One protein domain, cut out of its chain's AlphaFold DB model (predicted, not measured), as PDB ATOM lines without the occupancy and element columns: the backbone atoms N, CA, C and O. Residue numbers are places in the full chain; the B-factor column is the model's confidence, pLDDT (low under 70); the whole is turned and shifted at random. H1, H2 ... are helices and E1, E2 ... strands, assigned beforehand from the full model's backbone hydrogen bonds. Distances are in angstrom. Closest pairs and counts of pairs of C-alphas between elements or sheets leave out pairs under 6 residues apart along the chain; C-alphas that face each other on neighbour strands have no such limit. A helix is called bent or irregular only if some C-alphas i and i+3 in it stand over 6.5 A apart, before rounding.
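This is residues 2 to 157 of the 157 residues of the protein "DUF3463 domain-containing protein" of Actinobacteria bacterium 13_1_20CM_4_69_9 (UniProt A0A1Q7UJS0). Three helices, H2, H3 and H6, sit in a row, each crossing the next; H7 folds back from the far end of H6, and H1 lies by H2. Beyond H6, past the short H4, is a small lobe: a three-stranded sheet with H5 over one face. The printed part has 156 residues, in the order H1 H2 H3 H4 E1 E2 E3 H5 H6 H7, and is mostly helix; the sheet, E1 E2 E3, is antiparallel. It is compact, with a radius of gyration of the C-alphas of 16.6 A and spans of 46 by 41 by 31 A.

Begin with H1, residues 2 to 12, close but not clearly touching H2, residues 36 to 53: the closest C-alphas, of Leu 2 and Ile 46, are 7.0 A apart. H2, with its residues 39 to 47 alone, touches H3, residues 61 to 67, as a helical hairpin at a steep tilt of 43 degrees, opposite ways; look at the C-alphas of Glu 40 and Leu 67, 5.7 A apart. H4, residues 77 to 80, is irregular, but only just: C-alphas 77 and 80 are 6.7 A apart. Next come E1, residues 82 to 84, E2, residues 87 to 90, and E3, residues 98 to 100, a meander, each strand the antiparallel neighbour of the one before. Find N 84 and O 87 at 2.9 A, and N 88 and O 100 at 2.8 A, both within hydrogen-bond range. H5, residues 103 to 108, is on the sheet at a height of 8.7 A. H6, residues 129 to 141, touches H4 with residues 130 to 135 alone, closest at C-alphas 77 and 131, 4.9 A. H6 touches H3 at a steep tilt of 44 degrees, opposite ways, with C-alphas 62 and 136 closest at 5.4 A. H7, residues 144 to 156, and H6 touch only at the corner, closest at C-alphas 140 and 146, 4.8 A. Each O i to N i+4 pair is within hydrogen-bond range in H2, H3, H5 and H7, against 6 of 7 in H1 and 7 of 9 in H6; H4 is too short for one.

Find C-alpha 2 at (102.524, -52.055, 38.722); H1 runs 14.4 A from there. H2 spans 25.7 A and H6 17.3 A. H7 runs 18.2 A, to C-alpha 156 at (114.270, -40.694, 24.324).

The C-alphas farthest apart, of Gln 52 and Pro 101, are 47.6 A apart. The printed part has no cut. The links H1 to H2 and H5 to H6 are long, with 23 and 20 residues. Look for low confidence at residues 26 and 157, both under 70.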
ATOM      1  N   LEU A   2     101.386 -52.923  38.361       93.94
ATOM      2  CA  LEU A   2     102.524 -52.055  38.722       93.94
ATOM      3  C   LEU A   2     103.744 -52.822  39.267       93.94
ATOM      4  O   LEU A   2     104.869 -52.508  38.900       93.94
ATOM      5  N   GLU A   3     103.518 -53.844  40.093       94.38
ATOM      6  CA  GLU A   3     104.583 -54.736  40.584       94.38
ATOM      7  C   GLU A   3     105.235 -55.530  39.448       94.38
ATOM      8  O   GLU A   3     106.449 -55.661  39.396       94.38
ATOM      9  N   MET A   4     104.437 -55.986  38.478       94.25
ATOM     10  CA  MET A   4     104.947 -56.666  37.286       94.25
ATOM     11  C   MET A   4     105.790 -55.724  36.421       94.25
ATOM     12  O   MET A   4     106.833 -56.136  35.930       94.25
ATOM     13  N   MET A   5     105.376 -54.459  36.270       94.44
ATOM     14  CA  MET A   5     106.191 -53.451  35.586       94.44
ATOM     15  C   MET A   5     107.519 -53.249  36.313       94.44
ATOM     16  O   MET A   5     108.553 -53.301  35.664       94.44
ATOM     17  N   HIS A   6     107.497 -53.095  37.643       93.38
ATOM     18  CA  HIS A   6     108.713 -52.968  38.446       93.38
ATOM     19  C   HIS A   6     109.671 -54.137  38.220       93.38
ATOM     20  O   HIS A   6     110.812 -53.926  37.818       93.38
ATOM     21  N   TYR A   7     109.178 -55.356  38.431       95.44
ATOM     22  CA  TYR A   7     109.962 -56.575  38.292       95.44
ATOM     23  C   TYR A   7     110.577 -56.680  36.893       95.44
ATOM     24  O   TYR A   7     111.787 -56.826  36.737       95.44
ATOM     25  N   LEU A   8     109.761 -56.528  35.847       95.00
ATOM     26  CA  LEU A   8     110.236 -56.719  34.483       95.00
ATOM     27  C   LEU A   8     111.200 -55.613  34.033       95.00
ATOM     28  O   LEU A   8     112.216 -55.913  33.406       95.00
ATOM     29  N   THR A   9     110.934 -54.342  34.346       91.88
ATOM     30  CA  THR A   9     111.792 -53.247  33.870       91.88
ATOM     31  C   THR A   9     113.049 -53.068  34.716       91.88
ATOM     32  O   THR A   9     114.098 -52.731  34.168       91.88
ATOM     33  N   ASN A  10     112.971 -53.287  36.031       90.25
ATOM     34  CA  ASN A  10     114.060 -52.938  36.947       90.25
ATOM     35  C   ASN A  10     114.873 -54.151  37.400       90.25
ATOM     36  O   ASN A  10     116.076 -54.005  37.594       90.25
ATOM     37  N   GLU A  11     114.245 -55.315  37.574       94.12
ATOM     38  CA  GLU A  11     114.941 -56.523  38.034       94.12
ATOM     39  C   GLU A  11     115.371 -57.400  36.858       94.12
ATOM     40  O   GLU A  11     116.530 -57.794  36.771       94.12
ATOM     41  N   VAL A  12     114.456 -57.672  35.921       96.50
ATOM     42  CA  VAL A  12     114.758 -58.466  34.716       96.50
ATOM     43  C   VAL A  12     115.488 -57.631  33.661       96.50
ATOM     44  O   VAL A  12     116.352 -58.146  32.958       96.50
ATOM     45  N   GLY A  13     115.161 -56.341  33.556       93.06
ATOM     46  CA  GLY A  13     115.839 -55.414  32.653       93.06
ATOM     47  C   GLY A  13     115.314 -55.405  31.214       93.06
ATOM     48  O   GLY A  13     116.074 -55.073  30.313       93.06
ATOM     49  N   ILE A  14     114.035 -55.726  30.970       93.94
ATOM     50  CA  ILE A  14     113.467 -55.670  29.606       93.94
ATOM     51  C   ILE A  14     113.367 -54.230  29.085       93.94
ATOM     52  O   ILE A  14     113.085 -53.314  29.859       93.94
ATOM     53  N   ASP A  15     113.500 -54.011  27.778       89.69
ATOM     54  CA  ASP A  15     113.473 -52.663  27.182       89.69
ATOM     55  C   ASP A  15     112.140 -51.928  27.373       89.69
ATOM     56  O   ASP A  15     112.093 -50.703  27.395       89.69
ATOM     57  N   GLY A  16     111.056 -52.657  27.603       90.06
ATOM     58  CA  GLY A  16     109.788 -52.088  28.023       90.06
ATOM     59  C   GLY A  16     108.624 -53.022  27.756       90.06
ATOM     60  O   GLY A  16     108.797 -54.161  27.324       90.06
ATOM     61  N   MET A  17     107.421 -52.540  28.048       91.56
ATOM     62  CA  MET A  17     106.203 -53.340  27.957       91.56
ATOM     63  C   MET A  17     105.132 -52.635  27.147       91.56
ATOM     64  O   MET A  17     104.850 -51.466  27.393       91.56
ATOM     65  N   LEU A  18     104.470 -53.378  26.264       91.75
ATOM     66  CA  LEU A  18     103.170 -52.996  25.724       91.75
ATOM     67  C   LEU A  18     102.097 -53.370  26.748       91.75
ATOM     68  O   LEU A  18     102.023 -54.513  27.197       91.75
ATOM     69  N   ILE A  19     101.265 -52.402  27.124       91.94
ATOM     70  CA  ILE A  19     100.170 -52.606  28.078       91.94
ATOM     71  C   ILE A  19      98.900 -52.053  27.447       91.94
ATOM     72  O   ILE A  19      98.857 -50.893  27.042       91.94
ATOM     73  N   ALA A  20      97.871 -52.891  27.373       90.88
ATOM     74  CA  ALA A  20      96.551 -52.548  26.866       90.88
ATOM     75  C   ALA A  20      95.479 -53.066  27.842       90.88
ATOM     76  O   ALA A  20      95.739 -54.029  28.571       90.88
ATOM     77  N   PRO A  21      94.296 -52.433  27.901       90.44
ATOM     78  CA  PRO A  21      93.210 -52.920  28.737       90.44
ATOM     79  C   PRO A  21      92.650 -54.237  28.210       90.44
ATOM     80  O   PRO A  21      92.458 -54.408  27.006       90.44
ATOM     81  N   GLY A  22      92.319 -55.132  29.138       86.62
ATOM     82  CA  GLY A  22      91.359 -56.194  28.866       86.62
ATOM     83  C   GLY A  22      89.955 -55.595  28.813       86.62
ATOM     84  O   GLY A  22      89.585 -54.816  29.692       86.62
ATOM     85  N   TYR A  23      89.186 -55.946  27.790       85.50
ATOM     86  CA  TYR A  23      87.825 -55.457  27.596       85.50
ATOM     87  C   TYR A  23      86.911 -56.594  27.142       85.50
ATOM     88  O   TYR A  23      87.386 -57.620  26.647       85.50
ATOM     89  N   GLN A  24      85.605 -56.396  27.308       78.81
ATOM     90  CA  GLN A  24      84.613 -57.365  26.870       78.81
ATOM     91  C   GLN A  24      84.483 -57.354  25.355       78.81
ATOM     92  O   GLN A  24      83.955 -56.407  24.776       78.81
ATOM     93  N   TYR A  25      84.903 -58.445  24.730       76.44
ATOM     94  CA  TYR A  25      84.435 -58.831  23.405       76.44
ATOM     95  C   TYR A  25      83.707 -60.173  23.509       76.44
ATOM     96  O   TYR A  25      83.713 -60.810  24.562       76.44
ATOM     97  N   SER A  26      83.063 -60.600  22.423       66.12
ATOM     98  CA  SER A  26      82.120 -61.731  22.359       66.12
ATOM     99  C   SER A  26      82.592 -63.071  22.952       66.12
ATOM    100  O   SER A  26      81.769 -63.969  23.103       66.12
ATOM    101  N   GLN A  27      83.878 -63.232  23.278       70.69
ATOM    102  CA  GLN A  27      84.480 -64.493  23.720       70.69
ATOM    103  C   GLN A  27      85.002 -64.488  25.169       70.69
ATOM    104  O   GLN A  27      85.586 -65.485  25.590       70.69
ATOM    105  N   ILE A  28      84.837 -63.399  25.927       75.06
ATOM    106  CA  ILE A  28      85.314 -63.301  27.320       75.06
ATOM    107  C   ILE A  28      84.118 -63.219  28.279       75.06
ATOM    108  O   ILE A  28      83.025 -62.830  27.883       75.06
ATOM    109  N   ASP A  29      84.280 -63.654  29.528       76.50
ATOM    110  CA  ASP A  29      83.291 -63.415  30.584       76.50
ATOM    111  C   ASP A  29      83.296 -61.920  30.968       76.50
ATOM    112  O   ASP A  29      84.356 -61.419  31.365       76.50
ATOM    113  N   PRO A  30      82.150 -61.206  30.918       73.94
ATOM    114  CA  PRO A  30      82.069 -59.804  31.321       73.94
ATOM    115  C   PRO A  30      82.687 -59.512  32.694       73.94
ATOM    116  O   PRO A  30      83.305 -58.461  32.863       73.94
ATOM    117  N   ALA A  31      82.593 -60.443  33.651       78.62
ATOM    118  CA  ALA A  31      83.148 -60.289  34.998       78.62
ATOM    119  C   ALA A  31      84.686 -60.194  35.029       78.62
ATOM    120  O   ALA A  31      85.262 -59.743  36.020       78.62
ATOM    121  N   LEU A  32      85.361 -60.608  33.954       79.94
ATOM    122  CA  LEU A  32      86.818 -60.573  33.813       79.94
ATOM    123  C   LEU A  32      87.317 -59.337  33.057       79.94
ATOM    124  O   LEU A  32      88.510 -59.226  32.766       79.94
ATOM    125  N   THR A  33      86.423 -58.411  32.714       81.44
ATOM    126  CA  THR A  33      86.725 -57.299  31.812       81.44
ATOM    127  C   THR A  33      86.374 -55.955  32.418       81.44
ATOM    128  O   THR A  33      85.736 -55.868  33.463       81.44
ATOM    129  N   MET A  34      86.860 -54.895  31.780       86.88
ATOM    130  CA  MET A  34      86.654 -53.531  32.237       86.88
ATOM    131  C   MET A  34      85.853 -52.734  31.218       86.88
ATOM    132  O   MET A  34      86.020 -52.880  30.005       86.88
ATOM    133  N   THR A  35      85.025 -51.837  31.734       91.69
ATOM    134  CA  THR A  35      84.390 -50.771  30.966       91.69
ATOM    135  C   THR A  35      85.408 -49.710  30.541       91.69
ATOM    136  O   THR A  35      86.526 -49.624  31.066       91.69
ATOM    137  N   ARG A  36      84.988 -48.843  29.609       92.50
ATOM    138  CA  ARG A  36      85.755 -47.672  29.150       92.50
ATOM    139  C   ARG A  36      86.286 -46.823  30.312       92.50
ATOM    140  O   ARG A  36      87.481 -46.565  30.418       92.50
ATOM    141  N   ALA A  37      85.390 -46.436  31.216       94.06
ATOM    142  CA  ALA A  37      85.719 -45.546  32.325       94.06
ATOM    143  C   ALA A  37      86.687 -46.197  33.328       94.06
ATOM    144  O   ALA A  37      87.614 -45.555  33.825       94.06
ATOM    145  N   GLU A  38      86.506 -47.489  33.610       93.88
ATOM    146  CA  GLU A  38      87.387 -48.216  34.523       93.88
ATOM    147  C   GLU A  38      88.807 -48.321  33.971       93.88
ATOM    148  O   GLU A  38      89.773 -48.212  34.734       93.88
ATOM    149  N   HIS A  39      88.967 -48.541  32.658       92.44
ATOM    150  CA  HIS A  39      90.309 -48.609  32.095       92.44
ATOM    151  C   HIS A  39      90.975 -47.239  32.089       92.44
ATOM    152  O   HIS A  39      92.144 -47.158  32.454       92.44
ATOM    153  N   GLU A  40      90.248 -46.166  31.770       96.38
ATOM    154  CA  GLU A  40      90.780 -44.802  31.823       96.38
ATOM    155  C   GLU A  40      91.313 -44.475  33.218       96.38
ATOM    156  O   GLU A  40      92.444 -44.002  33.356       96.38
ATOM    157  N   GLU A  41      90.573 -44.836  34.268       96.81
ATOM    158  CA  GLU A  41      91.034 -44.664  35.644       96.81
ATOM    159  C   GLU A  41      92.318 -45.451  35.936       96.81
ATOM    160  O   GLU A  41      93.303 -44.889  36.427       96.81
ATOM    161  N   LYS A  42      92.362 -46.740  35.580       95.69
ATOM    162  CA  LYS A  42      93.568 -47.550  35.804       95.69
ATOM    163  C   LYS A  42      94.767 -47.024  35.018       95.69
ATOM    164  O   LYS A  42      95.874 -46.994  35.556       95.69
ATOM    165  N   PHE A  43      94.576 -46.582  33.778       96.75
ATOM    166  CA  PHE A  43      95.662 -46.056  32.957       96.75
ATOM    167  C   PHE A  43      96.149 -44.685  33.428       96.75
ATOM    168  O   PHE A  43      97.349 -44.423  33.328       96.75
ATOM    169  N   ARG A  44      95.297 -43.849  34.045       97.50
ATOM    170  CA  ARG A  44      95.755 -42.635  34.750       97.50
ATOM    171  C   ARG A  44      96.734 -42.980  35.873       97.50
ATOM    172  O   ARG A  44      97.796 -42.360  35.980       97.50
ATOM    173  N   VAL A  45      96.426 -44.010  36.666       97.06
ATOM    174  CA  VAL A  45      97.321 -44.507  37.725       97.06
ATOM    175  C   VAL A  45      98.611 -45.088  37.136       97.06
ATOM    176  O   VAL A  45      99.698 -44.718  37.582       97.06
ATOM    177  N   ILE A  46      98.514 -45.942  36.110       95.75
ATOM    178  CA  ILE A  46      99.680 -46.548  35.442       95.75
ATOM    179  C   ILE A  46     100.607 -45.468  34.885       95.75
ATOM    180  O   ILE A  46     101.792 -45.473  35.206       95.75
ATOM    181  N   ARG A  47     100.079 -44.499  34.125       95.31
ATOM    182  CA  ARG A  47     100.862 -43.404  33.530       95.31
ATOM    183  C   ARG A  47     101.576 -42.577  34.598       95.31
ATOM    184  O   ARG A  47     102.753 -42.255  34.441       95.31
ATOM    185  N   LYS A  48     100.886 -42.256  35.698       96.19
ATOM    186  CA  LYS A  48     101.471 -41.523  36.831       96.19
ATOM    187  C   LYS A  48     102.634 -42.298  37.450       96.19
ATOM    188  O   LYS A  48     103.718 -41.739  37.602       96.19
ATOM    189  N   VAL A  49     102.424 -43.567  37.794       95.25
ATOM    190  CA  VAL A  49     103.442 -44.386  38.467       95.25
ATOM    191  C   VAL A  49     104.614 -44.691  37.538       95.25
ATOM    192  O   VAL A  49     105.757 -44.565  37.970       95.25
ATOM    193  N   ALA A  50     104.355 -45.011  36.269       93.38
ATOM    194  CA  ALA A  50     105.396 -45.278  35.280       93.38
ATOM    195  C   ALA A  50     106.347 -44.083  35.132       93.38
ATOM    196  O   ALA A  50     107.559 -44.259  35.209       93.38
ATOM    197  N   ARG A  51     105.812 -42.856  35.053       92.06
ATOM    198  CA  ARG A  51     106.621 -41.625  35.029       92.06
ATOM    199  C   ARG A  51     107.395 -41.391  36.325       92.06
ATOM    200  O   ARG A  51     108.563 -41.036  36.278       92.06
ATOM    201  N   GLN A  52     106.756 -41.584  37.480       94.88
ATOM    202  CA  GLN A  52     107.387 -41.353  38.786       94.88
ATOM    203  C   GLN A  52     108.500 -42.356  39.108       94.88
ATOM    204  O   GLN A  52     109.430 -42.023  39.836       94.88
ATOM    205  N   ARG A  53     108.379 -43.592  38.617       92.31
ATOM    206  CA  ARG A  53     109.294 -44.700  38.924       92.31
ATOM    207  C   ARG A  53     110.229 -45.059  37.765       92.31
ATOM    208  O   ARG A  53     111.073 -45.930  37.946       92.31
ATOM    209  N   GLY A  54     110.081 -44.412  36.609       90.00
ATOM    210  CA  GLY A  54     110.874 -44.691  35.410       90.00
ATOM    211  C   GLY A  54     110.580 -46.053  34.775       90.00
ATOM    212  O   GLY A  54     111.479 -46.654  34.193       90.00
ATOM    213  N   TYR A  55     109.354 -46.575  34.900       93.06
ATOM    214  CA  TYR A  55     108.992 -47.839  34.249       93.06
ATOM    215  C   TYR A  55     108.812 -47.627  32.747       93.06
ATOM    216  O   TYR A  55     108.059 -46.749  32.322       93.06
ATOM    217  N   ARG A  56     109.473 -48.468  31.946       89.75
ATOM    218  CA  ARG A  56     109.474 -48.385  30.481       89.75
ATOM    219  C   ARG A  56     108.167 -48.925  29.899       89.75
ATOM    220  O   ARG A  56     107.982 -50.132  29.741       89.75
ATOM    221  N   TRP A  57     107.244 -48.015  29.599       91.19
ATOM    222  CA  TRP A  57     105.961 -48.313  28.964       91.19
ATOM    223  C   TRP A  57     106.008 -47.955  27.474       91.19
ATOM    224  O   TRP A  57     106.078 -46.785  27.108       91.19
ATOM    225  N   LEU A  58     105.962 -48.978  26.620       91.44
ATOM    226  CA  LEU A  58     106.020 -48.853  25.165       91.44
ATOM    227  C   LEU A  58     104.619 -48.561  24.624       91.44
ATOM    228  O   LEU A  58     103.922 -49.460  24.174       91.44
ATOM    229  N   ALA A  59     104.188 -47.311  24.734       92.50
ATOM    230  CA  ALA A  59     102.940 -46.815  24.164       92.50
ATOM    231  C   ALA A  59     103.168 -45.406  23.624       92.50
ATOM    232  O   ALA A  59     103.712 -44.567  24.351       92.50
ATOM    233  N   SER A  60     102.738 -45.124  22.391       94.69
ATOM    234  CA  SER A  60     102.947 -43.799  21.796       94.69
ATOM    235  C   SER A  60     102.270 -42.699  22.632       94.69
ATOM    236  O   SER A  60     101.246 -42.954  23.271       94.69
ATOM    237  N   PRO A  61     102.777 -41.449  22.649       94.81
ATOM    238  CA  PRO A  61     102.200 -40.388  23.479       94.81
ATOM    239  C   PRO A  61     100.702 -40.157  23.236       94.81
ATOM    240  O   PRO A  61      99.951 -39.937  24.184       94.81
ATOM    241  N   ILE A  62     100.264 -40.254  21.977       97.06
ATOM    242  CA  ILE A  62      98.855 -40.130  21.585       97.06
ATOM    243  C   ILE A  62      98.040 -41.326  22.087       97.06
ATOM    244  O   ILE A  62      96.938 -41.139  22.602       97.06
ATOM    245  N   TYR A  63      98.575 -42.546  21.994       97.06
ATOM    246  CA  TYR A  63      97.898 -43.724  22.527       97.06
ATOM    247  C   TYR A  63      97.818 -43.696  24.062       97.06
ATOM    248  O   TYR A  63      96.776 -44.027  24.622       97.06
ATOM    249  N   GLN A  64      98.846 -43.198  24.757       96.00
ATOM    250  CA  GLN A  64      98.782 -42.976  26.206       96.00
ATOM    251  C   GLN A  64      97.669 -41.991  26.589       96.00
ATOM    252  O   GLN A  64      96.964 -42.234  27.561       96.00
ATOM    253  N   GLU A  65      97.503 -40.894  25.842       97.19
ATOM    254  CA  GLU A  65      96.411 -39.926  26.054       97.19
ATOM    255  C   GLU A  65      95.037 -40.543  25.808       97.19
ATOM    256  O   GLU A  65      94.091 -40.276  26.546       97.19
ATOM    257  N   PHE A  66      94.920 -41.387  24.787       97.62
ATOM    258  CA  PHE A  66      93.693 -42.129  24.535       97.62
ATOM    259  C   PHE A  66      93.363 -43.088  25.681       97.62
ATOM    260  O   PHE A  66      92.228 -43.129  26.152       97.62
ATOM    261  N   LEU A  67      94.361 -43.816  26.181       97.12
ATOM    262  CA  LEU A  67      94.182 -44.747  27.289       97.12
ATOM    263  C   LEU A  67      93.793 -44.060  28.598       97.12
ATOM    264  O   LEU A  67      93.124 -44.689  29.410       97.12
ATOM    265  N   THR A  68      94.181 -42.798  28.807       97.25
ATOM    266  CA  THR A  68      93.798 -42.006  29.987       97.25
ATOM    267  C   THR A  68      92.530 -41.168  29.801       97.25
ATOM    268  O   THR A  68      92.162 -40.436  30.721       97.25
ATOM    269  N   GLY A  69      91.866 -41.259  28.644       96.81
ATOM    270  CA  GLY A  69      90.660 -40.484  28.327       96.81
ATOM    271  C   GLY A  69      90.926 -39.010  27.983       96.81
ATOM    272  O   GLY A  69      89.990 -38.229  27.829       96.81
ATOM    273  N   GLU A  70      92.191 -38.604  27.839       97.44
ATOM    274  CA  GLU A  70      92.592 -37.242  27.447       97.44
ATOM    275  C   GLU A  70      92.362 -36.974  25.951       97.44
ATOM    276  O   GLU A  70      92.309 -35.821  25.521       97.44
ATOM    277  N   ARG A  71      92.214 -38.035  25.152       95.56
ATOM    278  CA  ARG A  71      91.981 -37.961  23.710       95.56
ATOM    279  C   ARG A  71      90.991 -39.034  23.268       95.56
ATOM    280  O   ARG A  71      90.988 -40.141  23.790       95.56
ATOM    281  N   LYS A  72      90.184 -38.726  22.251       95.38
ATOM    282  CA  LYS A  72      89.375 -39.719  21.531       95.38
ATOM    283  C   LYS A  72      90.065 -40.084  20.222       95.38
ATOM    284  O   LYS A  72      90.539 -39.197  19.520       95.38
ATOM    285  N   LEU A  73      90.090 -41.370  19.895       95.94
ATOM    286  CA  LEU A  73      90.617 -41.895  18.638       95.94
ATOM    287  C   LEU A  73      89.544 -42.755  17.972       95.94
ATOM    288  O   LEU A  73      88.812 -43.469  18.657       95.94
ATOM    289  N   LYS A  74      89.471 -42.706  16.640       95.50
ATOM    290  CA  LYS A  74      88.728 -43.706  15.865       95.50
ATOM    291  C   LYS A  74      89.564 -44.976  15.779       95.50
ATOM    292  O   LYS A  74      90.783 -44.878  15.664       95.50
ATOM    293  N   CYS A  75      88.942 -46.148  15.853       95.88
ATOM    294  CA  CYS A  75      89.654 -47.412  15.665       95.88
ATOM    295  C   CYS A  75      90.162 -47.510  14.218       95.88
ATOM    296  O   CYS A  75      89.425 -47.175  13.294       95.88
ATOM    297  N   ALA A  76      91.392 -47.986  14.023       96.00
ATOM    298  CA  ALA A  76      91.930 -48.378  12.724       96.00
ATOM    299  C   ALA A  76      92.072 -49.911  12.692       96.00
ATOM    300  O   ALA A  76      93.182 -50.432  12.837       96.00
ATOM    301  N   PRO A  77      90.963 -50.666  12.554       93.31
ATOM    302  CA  PRO A  77      90.977 -52.136  12.599       93.31
ATOM    303  C   PRO A  77      91.888 -52.762  11.528       93.31
ATOM    304  O   PRO A  77      92.530 -53.780  11.780       93.31
ATOM    305  N   TRP A  78      92.028 -52.096  10.382       91.50
ATOM    306  CA  TRP A  78      92.923 -52.454   9.280       91.50
ATOM    307  C   TRP A  78      94.420 -52.283   9.601       91.50
ATOM    308  O   TRP A  78      95.270 -52.791   8.874       91.50
ATOM    309  N   GLY A  79      94.775 -51.570  10.674       89.75
ATOM    310  CA  GLY A  79      96.159 -51.185  10.955       89.75
ATOM    311  C   GLY A  79      97.044 -52.307  11.504       89.75
ATOM    312  O   GLY A  79      98.268 -52.206  11.469       89.75
ATOM    313  N   SER A  80      96.463 -53.385  12.034       88.50
ATOM    314  CA  SER A  80      97.211 -54.543  12.548       88.50
ATOM    315  C   SER A  80      96.425 -55.832  12.329       88.50
ATOM    316  O   SER A  80      95.861 -56.433  13.248       88.50
ATOM    317  N   ILE A  81      96.398 -56.244  11.066       90.31
ATOM    318  CA  ILE A  81      95.769 -57.474  10.601       90.31
ATOM    319  C   ILE A  81      96.703 -58.669  10.807       90.31
ATOM    320  O   ILE A  81      97.922 -58.572  10.680       90.31
ATOM    321  N   THR A  82      96.111 -59.833  11.081       92.56
ATOM    322  CA  THR A  82      96.848 -61.092  11.237       92.56
ATOM    323  C   THR A  82      96.525 -62.074  10.116       92.56
ATOM    324  O   THR A  82      95.402 -62.121   9.615       92.56
ATOM    325  N   ARG A  83      97.508 -62.896   9.743       94.25
ATOM    326  CA  ARG A  83      97.347 -64.026   8.824       94.25
ATOM    327  C   ARG A  83      97.677 -65.319   9.557       94.25
ATOM    328  O   ARG A  83      98.674 -65.391  10.269       94.25
ATOM    329  N   ASN A  84      96.858 -66.342   9.361       92.19
ATOM    330  CA  ASN A  84      97.105 -67.701   9.833       92.19
ATOM    331  C   ASN A  84      97.119 -68.678   8.629       92.19
ATOM    332  O   ASN A  84      96.931 -68.237   7.492       92.19
ATOM    333  N   PRO A  85      97.344 -69.991   8.831       95.94
ATOM    334  CA  PRO A  85      97.342 -70.963   7.732       95.94
ATOM    335  C   PRO A  85      96.034 -71.038   6.926       95.94
ATOM    336  O   PRO A  85      96.065 -71.483   5.784       95.94
ATOM    337  N   TYR A  86      94.908 -70.594   7.491       94.12
ATOM    338  CA  TYR A  86      93.609 -70.560   6.815       94.12
ATOM    339  C   TYR A  86      93.397 -69.283   5.985       94.12
ATOM    340  O   TYR A  86      92.531 -69.274   5.116       94.12
ATOM    341  N   GLY A  87      94.177 -68.220   6.220       96.12
ATOM    342  CA  GLY A  87      94.092 -66.957   5.482       96.12
ATOM    343  C   GLY A  87      94.276 -65.715   6.356       96.12
ATOM    344  O   GLY A  87      94.767 -65.775   7.486       96.12
ATOM    345  N   TRP A  88      93.906 -64.563   5.806       96.56
ATOM    346  CA  TRP A  88      93.910 -63.256   6.459       96.56
ATOM    347  C   TRP A  88      92.656 -63.070   7.311       96.56
ATOM    348  O   TRP A  88      91.553 -63.250   6.814       96.56
ATOM    349  N   LYS A  89      92.809 -62.714   8.586       94.69
ATOM    350  CA  LYS A  89      91.701 -62.569   9.540       94.69
ATOM    351  C   LYS A  89      91.197 -61.121   9.573       94.69
ATOM    352  O   LYS A  89      91.981 -60.230   9.896       94.69
ATOM    353  N   GLY A  90      89.906 -60.903   9.327       93.06
ATOM    354  CA  GLY A  90      89.242 -59.590   9.409       93.06
ATOM    355  C   GLY A  90      88.091 -59.576  10.419       93.06
ATOM    356  O   GLY A  90      87.560 -60.645  10.704       93.06
ATOM    357  N   PRO A  91      87.705 -58.424  10.999       91.81
ATOM    358  CA  PRO A  91      88.334 -57.100  10.864       91.81
ATOM    359  C   PRO A  91      89.631 -56.964  11.674       91.81
ATOM    360  O   PRO A  91      90.457 -56.112  11.395       91.81
ATOM    361  N   CYS A  92      89.800 -57.770  12.721       91.19
ATOM    362  CA  CYS A  92      90.953 -57.746  13.611       91.19
ATOM    363  C   CYS A  92      91.143 -59.131  14.232       91.19
ATOM    364  O   CYS A  92      90.269 -59.999  14.141       91.19
ATOM    365  N   TYR A  93      92.277 -59.349  14.900       87.25
ATOM    366  CA  TYR A  93      92.603 -60.673  15.432       87.25
ATOM    367  C   TYR A  93      91.666 -61.162  16.549       87.25
ATOM    368  O   TYR A  93      91.627 -62.374  16.771       87.25
ATOM    369  N   LEU A  94      90.928 -60.257  17.214       88.38
ATOM    370  CA  LEU A  94      89.968 -60.585  18.275       88.38
ATOM    371  C   LEU A  94      88.604 -61.017  17.725       88.38
ATOM    372  O   LEU A  94      88.114 -62.070  18.112       88.38
ATOM    373  N   LEU A  95      87.997 -60.231  16.827       89.94
ATOM    374  CA  LEU A  95      86.634 -60.500  16.348       89.94
ATOM    375  C   LEU A  95      86.592 -61.615  15.301       89.94
ATOM    376  O   LEU A  95      85.825 -62.555  15.455       89.94
ATOM    377  N   THR A  96      87.480 -61.566  14.300       89.56
ATOM    378  CA  THR A  96      87.559 -62.572  13.221       89.56
ATOM    379  C   THR A  96      86.195 -62.910  12.593       89.56
ATOM    380  O   THR A  96      85.760 -64.059  12.612       89.56
ATOM    381  N   ASP A  97      85.523 -61.921  12.014       92.31
ATOM    382  CA  ASP A  97      84.269 -62.127  11.281       92.31
ATOM    383  C   ASP A  97      84.491 -62.843   9.935       92.31
ATOM    384  O   ASP A  97      83.580 -63.484   9.416       92.31
ATOM    385  N   GLY A  98      85.713 -62.787   9.387       93.19
ATOM    386  CA  GLY A  98      86.060 -63.434   8.121       93.19
ATOM    387  C   GLY A  98      87.512 -63.905   8.032       93.19
ATOM    388  O   GLY A  98      88.404 -63.398   8.723       93.19
ATOM    389  N   ILE A  99      87.740 -64.884   7.150       95.81
ATOM    390  CA  ILE A  99      89.067 -65.354   6.739       95.81
ATOM    391  C   ILE A  99      89.166 -65.259   5.216       95.81
ATOM    392  O   ILE A  99      88.384 -65.883   4.501       95.81
ATOM    393  N   PHE A 100      90.143 -64.500   4.727       97.06
ATOM    394  CA  PHE A 100      90.289 -64.154   3.316       97.06
ATOM    395  C   PHE A 100      91.549 -64.787   2.711       97.06
ATOM    396  O   PHE A 100      92.595 -64.843   3.366       97.06
ATOM    397  N   PRO A 101      91.497 -65.259   1.455       96.94
ATOM    398  CA  PRO A 101      92.627 -65.946   0.830       96.94
ATOM    399  C   PRO A 101      93.803 -65.005   0.526       96.94
ATOM    400  O   PRO A 101      94.962 -65.423   0.584       96.94
ATOM    401  N   THR A 102      93.523 -63.732   0.238       96.44
ATOM    402  CA  THR A 102      94.519 -62.696  -0.059       96.44
ATOM    403  C   THR A 102      94.293 -61.465   0.813       96.44
ATOM    404  O   THR A 102      93.236 -61.304   1.421       96.44
ATOM    405  N   TYR A 103      95.314 -60.614   0.890       94.94
ATOM    406  CA  TYR A 103      95.222 -59.353   1.618       94.94
ATOM    407  C   TYR A 103      94.238 -58.393   0.938       94.94
ATOM    408  O   TYR A 103      93.409 -57.801   1.616       94.94
ATOM    409  N   ASP A 104      94.255 -58.323  -0.395       96.19
ATOM    410  CA  ASP A 104      93.329 -57.478  -1.158       96.19
ATOM    411  C   ASP A 104      91.871 -57.901  -0.939       96.19
ATOM    412  O   ASP A 104      91.021 -57.061  -0.672       96.19
ATOM    413  N   ALA A 105      91.595 -59.213  -0.914       97.12
ATOM    414  CA  ALA A 105      90.255 -59.724  -0.623       97.12
ATOM    415  C   ALA A 105      89.772 -59.346   0.787       97.12
ATOM    416  O   ALA A 105      88.581 -59.136   0.983       97.12
ATOM    417  N   LEU A 106      90.680 -59.255   1.766       96.31
ATOM    418  CA  LEU A 106      90.350 -58.727   3.089       96.31
ATOM    419  C   LEU A 106      90.052 -57.225   3.028       96.31
ATOM    420  O   LEU A 106      89.083 -56.784   3.634       96.31
ATOM    421  N   LEU A 107      90.897 -56.441   2.349       94.50
ATOM    422  CA  LEU A 107      90.728 -54.988   2.258       94.50
ATOM    423  C   LEU A 107      89.412 -54.595   1.590       94.50
ATOM    424  O   LEU A 107      88.756 -53.673   2.063       94.50
ATOM    425  N   GLU A 108      89.029 -55.309   0.535       95.88
ATOM    426  CA  GLU A 108      87.799 -55.070  -0.225       95.88
ATOM    427  C   GLU A 108      86.565 -55.737   0.400       95.88
ATOM    428  O   GLU A 108      85.442 -55.309   0.154       95.88
ATOM    429  N   GLY A 109      86.756 -56.804   1.180       95.06
ATOM    430  CA  GLY A 109      85.671 -57.632   1.712       95.06
ATOM    431  C   GLY A 109      85.148 -57.222   3.088       95.06
ATOM    432  O   GLY A 109      84.306 -57.934   3.636       95.06
ATOM    433  N   MET A 110      85.659 -56.134   3.669       94.56
ATOM    434  CA  MET A 110      85.295 -55.664   5.008       94.56
ATOM    435  C   MET A 110      84.744 -54.238   4.963       94.56
ATOM    436  O   MET A 110      85.381 -53.340   4.421       94.56
ATOM    437  N   GLU A 111      83.618 -54.020   5.640       95.38
ATOM    438  CA  GLU A 111      83.083 -52.684   5.927       95.38
ATOM    439  C   GLU A 111      83.808 -52.116   7.157       95.38
ATOM    440  O   GLU A 111      83.412 -52.323   8.304       95.38
ATOM    441  N   TRP A 112      84.959 -51.479   6.946       93.94
ATOM    442  CA  TRP A 112      85.869 -51.079   8.027       93.94
ATOM    443  C   TRP A 112      85.255 -50.070   9.004       93.94
ATOM    444  O   TRP A 112      85.581 -50.077  10.195       93.94
ATOM    445  N   GLU A 113      84.373 -49.217   8.498       94.00
ATOM    446  CA  GLU A 113      83.677 -48.161   9.224       94.00
ATOM    447  C   GLU A 113      82.678 -48.706  10.251       94.00
ATOM    448  O   GLU A 113      82.413 -48.026  11.246       94.00
ATOM    449  N   ASP A 114      82.198 -49.938  10.072       95.25
ATOM    450  CA  ASP A 114      81.258 -50.588  10.991       95.25
ATOM    451  C   ASP A 114      81.926 -51.011  12.307       95.25
ATOM    452  O   ASP A 114      81.248 -51.342  13.279       95.25
ATOM    453  N   TYR A 115      83.259 -50.957  12.385       94.69
ATOM    454  CA  TYR A 115      84.018 -51.417  13.542       94.69
ATOM    455  C   TYR A 115      84.563 -50.279  14.407       94.69
ATOM    456  O   TYR A 115      84.934 -49.198  13.947       94.69
ATOM    457  N   GLY A 116      84.694 -50.568  15.703       94.75
ATOM    458  CA  GLY A 116      85.231 -49.651  16.705       94.75
ATOM    459  C   GLY A 116      84.181 -49.154  17.705       94.75
ATOM    460  O   GLY A 116      82.987 -49.408  17.530       94.75
ATOM    461  N   PRO A 117      84.619 -48.484  18.787       94.12
ATOM    462  CA  PRO A 117      83.712 -47.953  19.803       94.12
ATOM    463  C   PRO A 117      82.673 -47.007  19.190       94.12
ATOM    464  O   PRO A 117      83.040 -46.109  18.433       94.12
ATOM    465  N   GLY A 118      81.395 -47.200  19.530       93.00
ATOM    466  CA  GLY A 118      80.271 -46.449  18.961       93.00
ATOM    467  C   GLY A 118      79.736 -46.958  17.615       93.00
ATOM    468  O   GLY A 118      78.658 -46.517  17.225       93.00
ATOM    469  N   ASN A 119      80.430 -47.886  16.945       95.00
ATOM    470  CA  ASN A 119      79.984 -48.487  15.678       95.00
ATOM    471  C   ASN A 119      79.584 -49.962  15.860       95.00
ATOM    472  O   ASN A 119      78.496 -50.362  15.458       95.00
ATOM    473  N   ASP A 120      80.416 -50.748  16.555       93.69
ATOM    474  CA  ASP A 120      80.148 -52.156  16.869       93.69
ATOM    475  C   ASP A 120      79.996 -52.338  18.391       93.69
ATOM    476  O   ASP A 120      80.944 -52.041  19.131       93.69
ATOM    477  N   PRO A 121      78.868 -52.879  18.896       91.75
ATOM    478  CA  PRO A 121      78.675 -53.153  20.323       91.75
ATOM    479  C   PRO A 121      79.774 -54.028  20.946       91.75
ATOM    480  O   PRO A 121      80.103 -53.876  22.122       91.75
ATOM    481  N   ARG A 122      80.393 -54.921  20.162       91.56
ATOM    482  CA  ARG A 122      81.517 -55.771  20.597       91.56
ATOM    483  C   ARG A 122      82.805 -54.976  20.801       91.56
ATOM    484  O   ARG A 122      83.746 -55.502  21.383       91.56
ATOM    485  N   CYS A 123      82.872 -53.744  20.300       93.19
ATOM    486  CA  CYS A 123      84.022 -52.847  20.391       93.19
ATOM    487  C   CYS A 123      83.837 -51.719  21.415       93.19
ATOM    488  O   CYS A 123      84.765 -50.932  21.595       93.19
ATOM    489  N   GLU A 124      82.691 -51.624  22.090       91.62
ATOM    490  CA  GLU A 124      82.310 -50.468  22.918       91.62
ATOM    491  C   GLU A 124      83.384 -50.069  23.950       91.62
ATOM    492  O   GLU A 124      83.713 -48.896  24.144       91.62
ATOM    493  N   HIS A 125      84.017 -51.061  24.577       93.12
ATOM    494  CA  HIS A 125      85.072 -50.853  25.574       93.12
ATOM    495  C   HIS A 125      86.485 -51.135  25.041       93.12
ATOM    496  O   HIS A 125      87.448 -51.150  25.803       93.12
ATOM    497  N   CYS A 126      86.634 -51.337  23.729       93.69
ATOM    498  CA  CYS A 126      87.906 -51.688  23.113       93.69
ATOM    499  C   CYS A 126      88.878 -50.511  23.109       93.69
ATOM    500  O   CYS A 126      88.609 -49.468  22.516       93.69
ATOM    501  N   ALA A 127      90.051 -50.697  23.697       95.19
ATOM    502  CA  ALA A 127      91.146 -49.735  23.635       95.19
ATOM    503  C   ALA A 127      92.482 -50.438  23.374       95.19
ATOM    504  O   ALA A 127      93.506 -50.063  23.929       95.19
ATOM    505  N   ILE A 128      92.458 -51.508  22.574       93.19
ATOM    506  CA  ILE A 128      93.625 -52.355  22.349       93.19
ATOM    507  C   ILE A 128      94.599 -51.747  21.333       93.19
ATOM    508  O   ILE A 128      94.206 -51.198  20.304       93.19
ATOM    509  N   HIS A 129      95.893 -51.905  21.598       93.69
ATOM    510  CA  HIS A 129      96.971 -51.298  20.815       93.69
ATOM    511  C   HIS A 129      96.875 -51.590  19.310       93.69
ATOM    512  O   HIS A 129      97.135 -50.704  18.511       93.69
ATOM    513  N   SER A 130      96.432 -52.779  18.892       92.06
ATOM    514  CA  SER A 130      96.367 -53.136  17.467       92.06
ATOM    515  C   SER A 130      95.400 -52.288  16.646       92.06
ATOM    516  O   SER A 130      95.589 -52.147  15.447       92.06
ATOM    517  N   GLY A 131      94.354 -51.745  17.271       94.38
ATOM    518  CA  GLY A 131      93.437 -50.821  16.605       94.38
ATOM    519  C   GLY A 131      93.825 -49.362  16.809       94.38
ATOM    520  O   GLY A 131      93.580 -48.543  15.933       94.38
ATOM    521  N   PHE A 132      94.422 -49.023  17.955       96.50
ATOM    522  CA  PHE A 132      94.578 -47.629  18.382       96.50
ATOM    523  C   PHE A 132      96.001 -47.075  18.297       96.50
ATOM    524  O   PHE A 132      96.142 -45.860  18.201       96.50
ATOM    525  N   GLU A 133      97.043 -47.908  18.270       95.62
ATOM    526  CA  GLU A 133      98.393 -47.450  17.914       95.62
ATOM    527  C   GLU A 133      98.485 -47.059  16.431       95.62
ATOM    528  O   GLU A 133      99.025 -45.991  16.149       95.62
ATOM    529  N   PRO A 134      97.897 -47.805  15.467       95.62
ATOM    530  CA  PRO A 134      97.816 -47.328  14.087       95.62
ATOM    531  C   PRO A 134      97.037 -46.013  13.965       95.62
ATOM    532  O   PRO A 134      97.492 -45.094  13.283       95.62
ATOM    533  N   SER A 135      95.919 -45.865  14.686       96.56
ATOM    534  CA  SER A 135      95.186 -44.593  14.748       96.56
ATOM    535  C   SER A 135      96.029 -43.465  15.332       96.56
ATOM    536  O   SER A 135      96.019 -42.352  14.815       96.56
ATOM    537  N   ALA A 136      96.778 -43.743  16.400       96.50
ATOM    538  CA  ALA A 136      97.673 -42.778  17.017       96.50
ATOM    539  C   ALA A 136      98.801 -42.358  16.064       96.50
ATOM    540  O   ALA A 136      99.116 -41.172  15.976       96.50
ATOM    541  N   ALA A 137      99.370 -43.301  15.311       95.00
ATOM    542  CA  ALA A 137     100.375 -43.021  14.292       95.00
ATOM    543  C   ALA A 137      99.809 -42.156  13.154       95.00
ATOM    544  O   ALA A 137     100.457 -41.194  12.736       95.00
ATOM    545  N   TYR A 138      98.588 -42.447  12.698       94.81
ATOM    546  CA  TYR A 138      97.907 -41.661  11.668       94.81
ATOM    547  C   TYR A 138      97.638 -40.219  12.132       94.81
ATOM    548  O   TYR A 138      97.968 -39.264  11.432       94.81
ATOM    549  N   GLU A 139      97.130 -40.046  13.355       95.12
ATOM    550  CA  GLU A 139      96.931 -38.726  13.972       95.12
ATOM    551  C   GLU A 139      98.251 -37.964  14.158       95.12
ATOM    552  O   GLU A 139      98.312 -36.754  13.929       95.12
ATOM    553  N   ALA A 140      99.331 -38.656  14.539       95.06
ATOM    554  CA  ALA A 140     100.647 -38.040  14.671       95.06
ATOM    555  C   ALA A 140     101.160 -37.498  13.332       95.06
ATOM    556  O   ALA A 140     101.701 -36.391  13.289       95.06
ATOM    557  N   ALA A 141     100.965 -38.249  12.244       93.25
ATOM    558  CA  ALA A 141     101.369 -37.849  10.897       93.25
ATOM    559  C   ALA A 141     100.574 -36.640  10.369       93.25
ATOM    560  O   ALA A 141     101.093 -35.862   9.573       93.25
ATOM    561  N   GLY A 142      99.340 -36.440  10.843       92.62
ATOM    562  CA  GLY A 142      98.491 -35.304  10.468       92.62
ATOM    563  C   GLY A 142      98.872 -33.961  11.109       92.62
ATOM    564  O   GLY A 142      98.285 -32.935  10.767       92.62
ATOM    565  N   SER A 143      99.833 -33.929  12.040       94.00
ATOM    566  CA  SER A 143     100.202 -32.722  12.789       94.00
ATOM    567  C   SER A 143     101.708 -32.624  13.006       94.00
ATOM    568  O   SER A 143     102.307 -33.480  13.647       94.00
ATOM    569  N   ILE A 144     102.324 -31.518  12.573       94.69
ATOM    570  CA  ILE A 144     103.768 -31.265  12.756       94.69
ATOM    571  C   ILE A 144     104.162 -31.335  14.239       94.69
ATOM    572  O   ILE A 144     105.187 -31.917  14.593       94.69
ATOM    573  N   LYS A 145     103.325 -30.771  15.120       94.88
ATOM    574  CA  LYS A 145     103.543 -30.796  16.571       94.88
ATOM    575  C   LYS A 145     103.564 -32.231  17.100       94.88
ATOM    576  O   LYS A 145     104.442 -32.584  17.884       94.88
ATOM    577  N   GLU A 146     102.593 -33.039  16.692       95.12
ATOM    578  CA  GLU A 146     102.487 -34.422  17.153       95.12
ATOM    579  C   GLU A 146     103.572 -35.308  16.539       95.12
ATOM    580  O   GLU A 146     104.159 -36.117  17.247       95.12
ATOM    581  N   SER A 147     103.921 -35.092  15.272       94.06
ATOM    582  CA  SER A 147     105.055 -35.740  14.608       94.06
ATOM    583  C   SER A 147     106.368 -35.493  15.356       94.06
ATOM    584  O   SER A 147     107.094 -36.440  15.657       94.06
ATOM    585  N   ALA A 148     106.656 -34.240  15.730       94.81
ATOM    586  CA  ALA A 148     107.842 -33.905  16.517       94.81
ATOM    587  C   ALA A 148     107.815 -34.567  17.904       94.81
ATOM    588  O   ALA A 148     108.833 -35.085  18.364       94.81
ATOM    589  N   ARG A 149     106.647 -34.600  18.558       94.50
ATOM    590  CA  ARG A 149     106.470 -35.261  19.858       94.50
ATOM    591  C   ARG A 149     106.693 -36.771  19.779       94.50
ATOM    592  O   ARG A 149     107.374 -37.319  20.640       94.50
ATOM    593  N   SER A 150     106.150 -37.428  18.759       92.62
ATOM    594  CA  SER A 150     106.342 -38.862  18.523       92.62
ATOM    595  C   SER A 150     107.800 -39.185  18.203       92.62
ATOM    596  O   SER A 150     108.331 -40.154  18.731       92.62
ATOM    597  N   MET A 151     108.479 -38.351  17.410       92.88
ATOM    598  CA  MET A 151     109.905 -38.522  17.122       92.88
ATOM    599  C   MET A 151     110.768 -38.363  18.376       92.88
ATOM    600  O   MET A 151     111.641 -39.192  18.618       92.88
ATOM    601  N   ALA A 152     110.508 -37.331  19.185       92.88
ATOM    602  CA  ALA A 152     111.202 -37.142  20.454       92.88
ATOM    603  C   ALA A 152     111.023 -38.368  21.357       92.88
ATOM    604  O   ALA A 152     112.010 -38.912  21.835       92.88
ATOM    605  N   TRP A 153     109.785 -38.851  21.502       91.06
ATOM    606  CA  TRP A 153     109.478 -40.054  22.274       91.06
ATOM    607  C   TRP A 153     110.252 -41.286  21.786       91.06
ATOM    608  O   TRP A 153     110.912 -41.938  22.587       91.06
ATOM    609  N   THR A 154     110.271 -41.560  20.479       87.12
ATOM    610  CA  THR A 154     111.027 -42.691  19.911       87.12
ATOM    611  C   THR A 154     112.530 -42.615  20.201       87.12
ATOM    612  O   THR A 154     113.176 -43.647  20.357       87.12
ATOM    613  N   LEU A 155     113.103 -41.410  20.269       86.88
ATOM    614  CA  LEU A 155     114.534 -41.213  20.521       86.88
ATOM    615  C   LEU A 155     114.900 -41.241  22.008       86.88
ATOM    616  O   LEU A 155     116.040 -41.559  22.338       86.88
ATOM    617  N   THR A 156     113.974 -40.869  22.894       82.56
ATOM    618  CA  THR A 156     114.270 -40.694  24.324       82.56
ATOM    619  C   THR A 156     113.694 -41.776  25.229       82.56
ATOM    620  O   THR A 156     114.201 -41.920  26.338       82.56
ATOM    621  N   GLY A 157     112.677 -42.522  24.777       66.00
ATOM    622  CA  GLY A 157     111.932 -43.487  25.597       66.00
ATOM    623  C   GLY A 157     110.952 -42.821  26.553       66.00
ATOM    624  O   GLY A 157     111.370 -42.453  27.671       66.00
TER     625      GLY A 157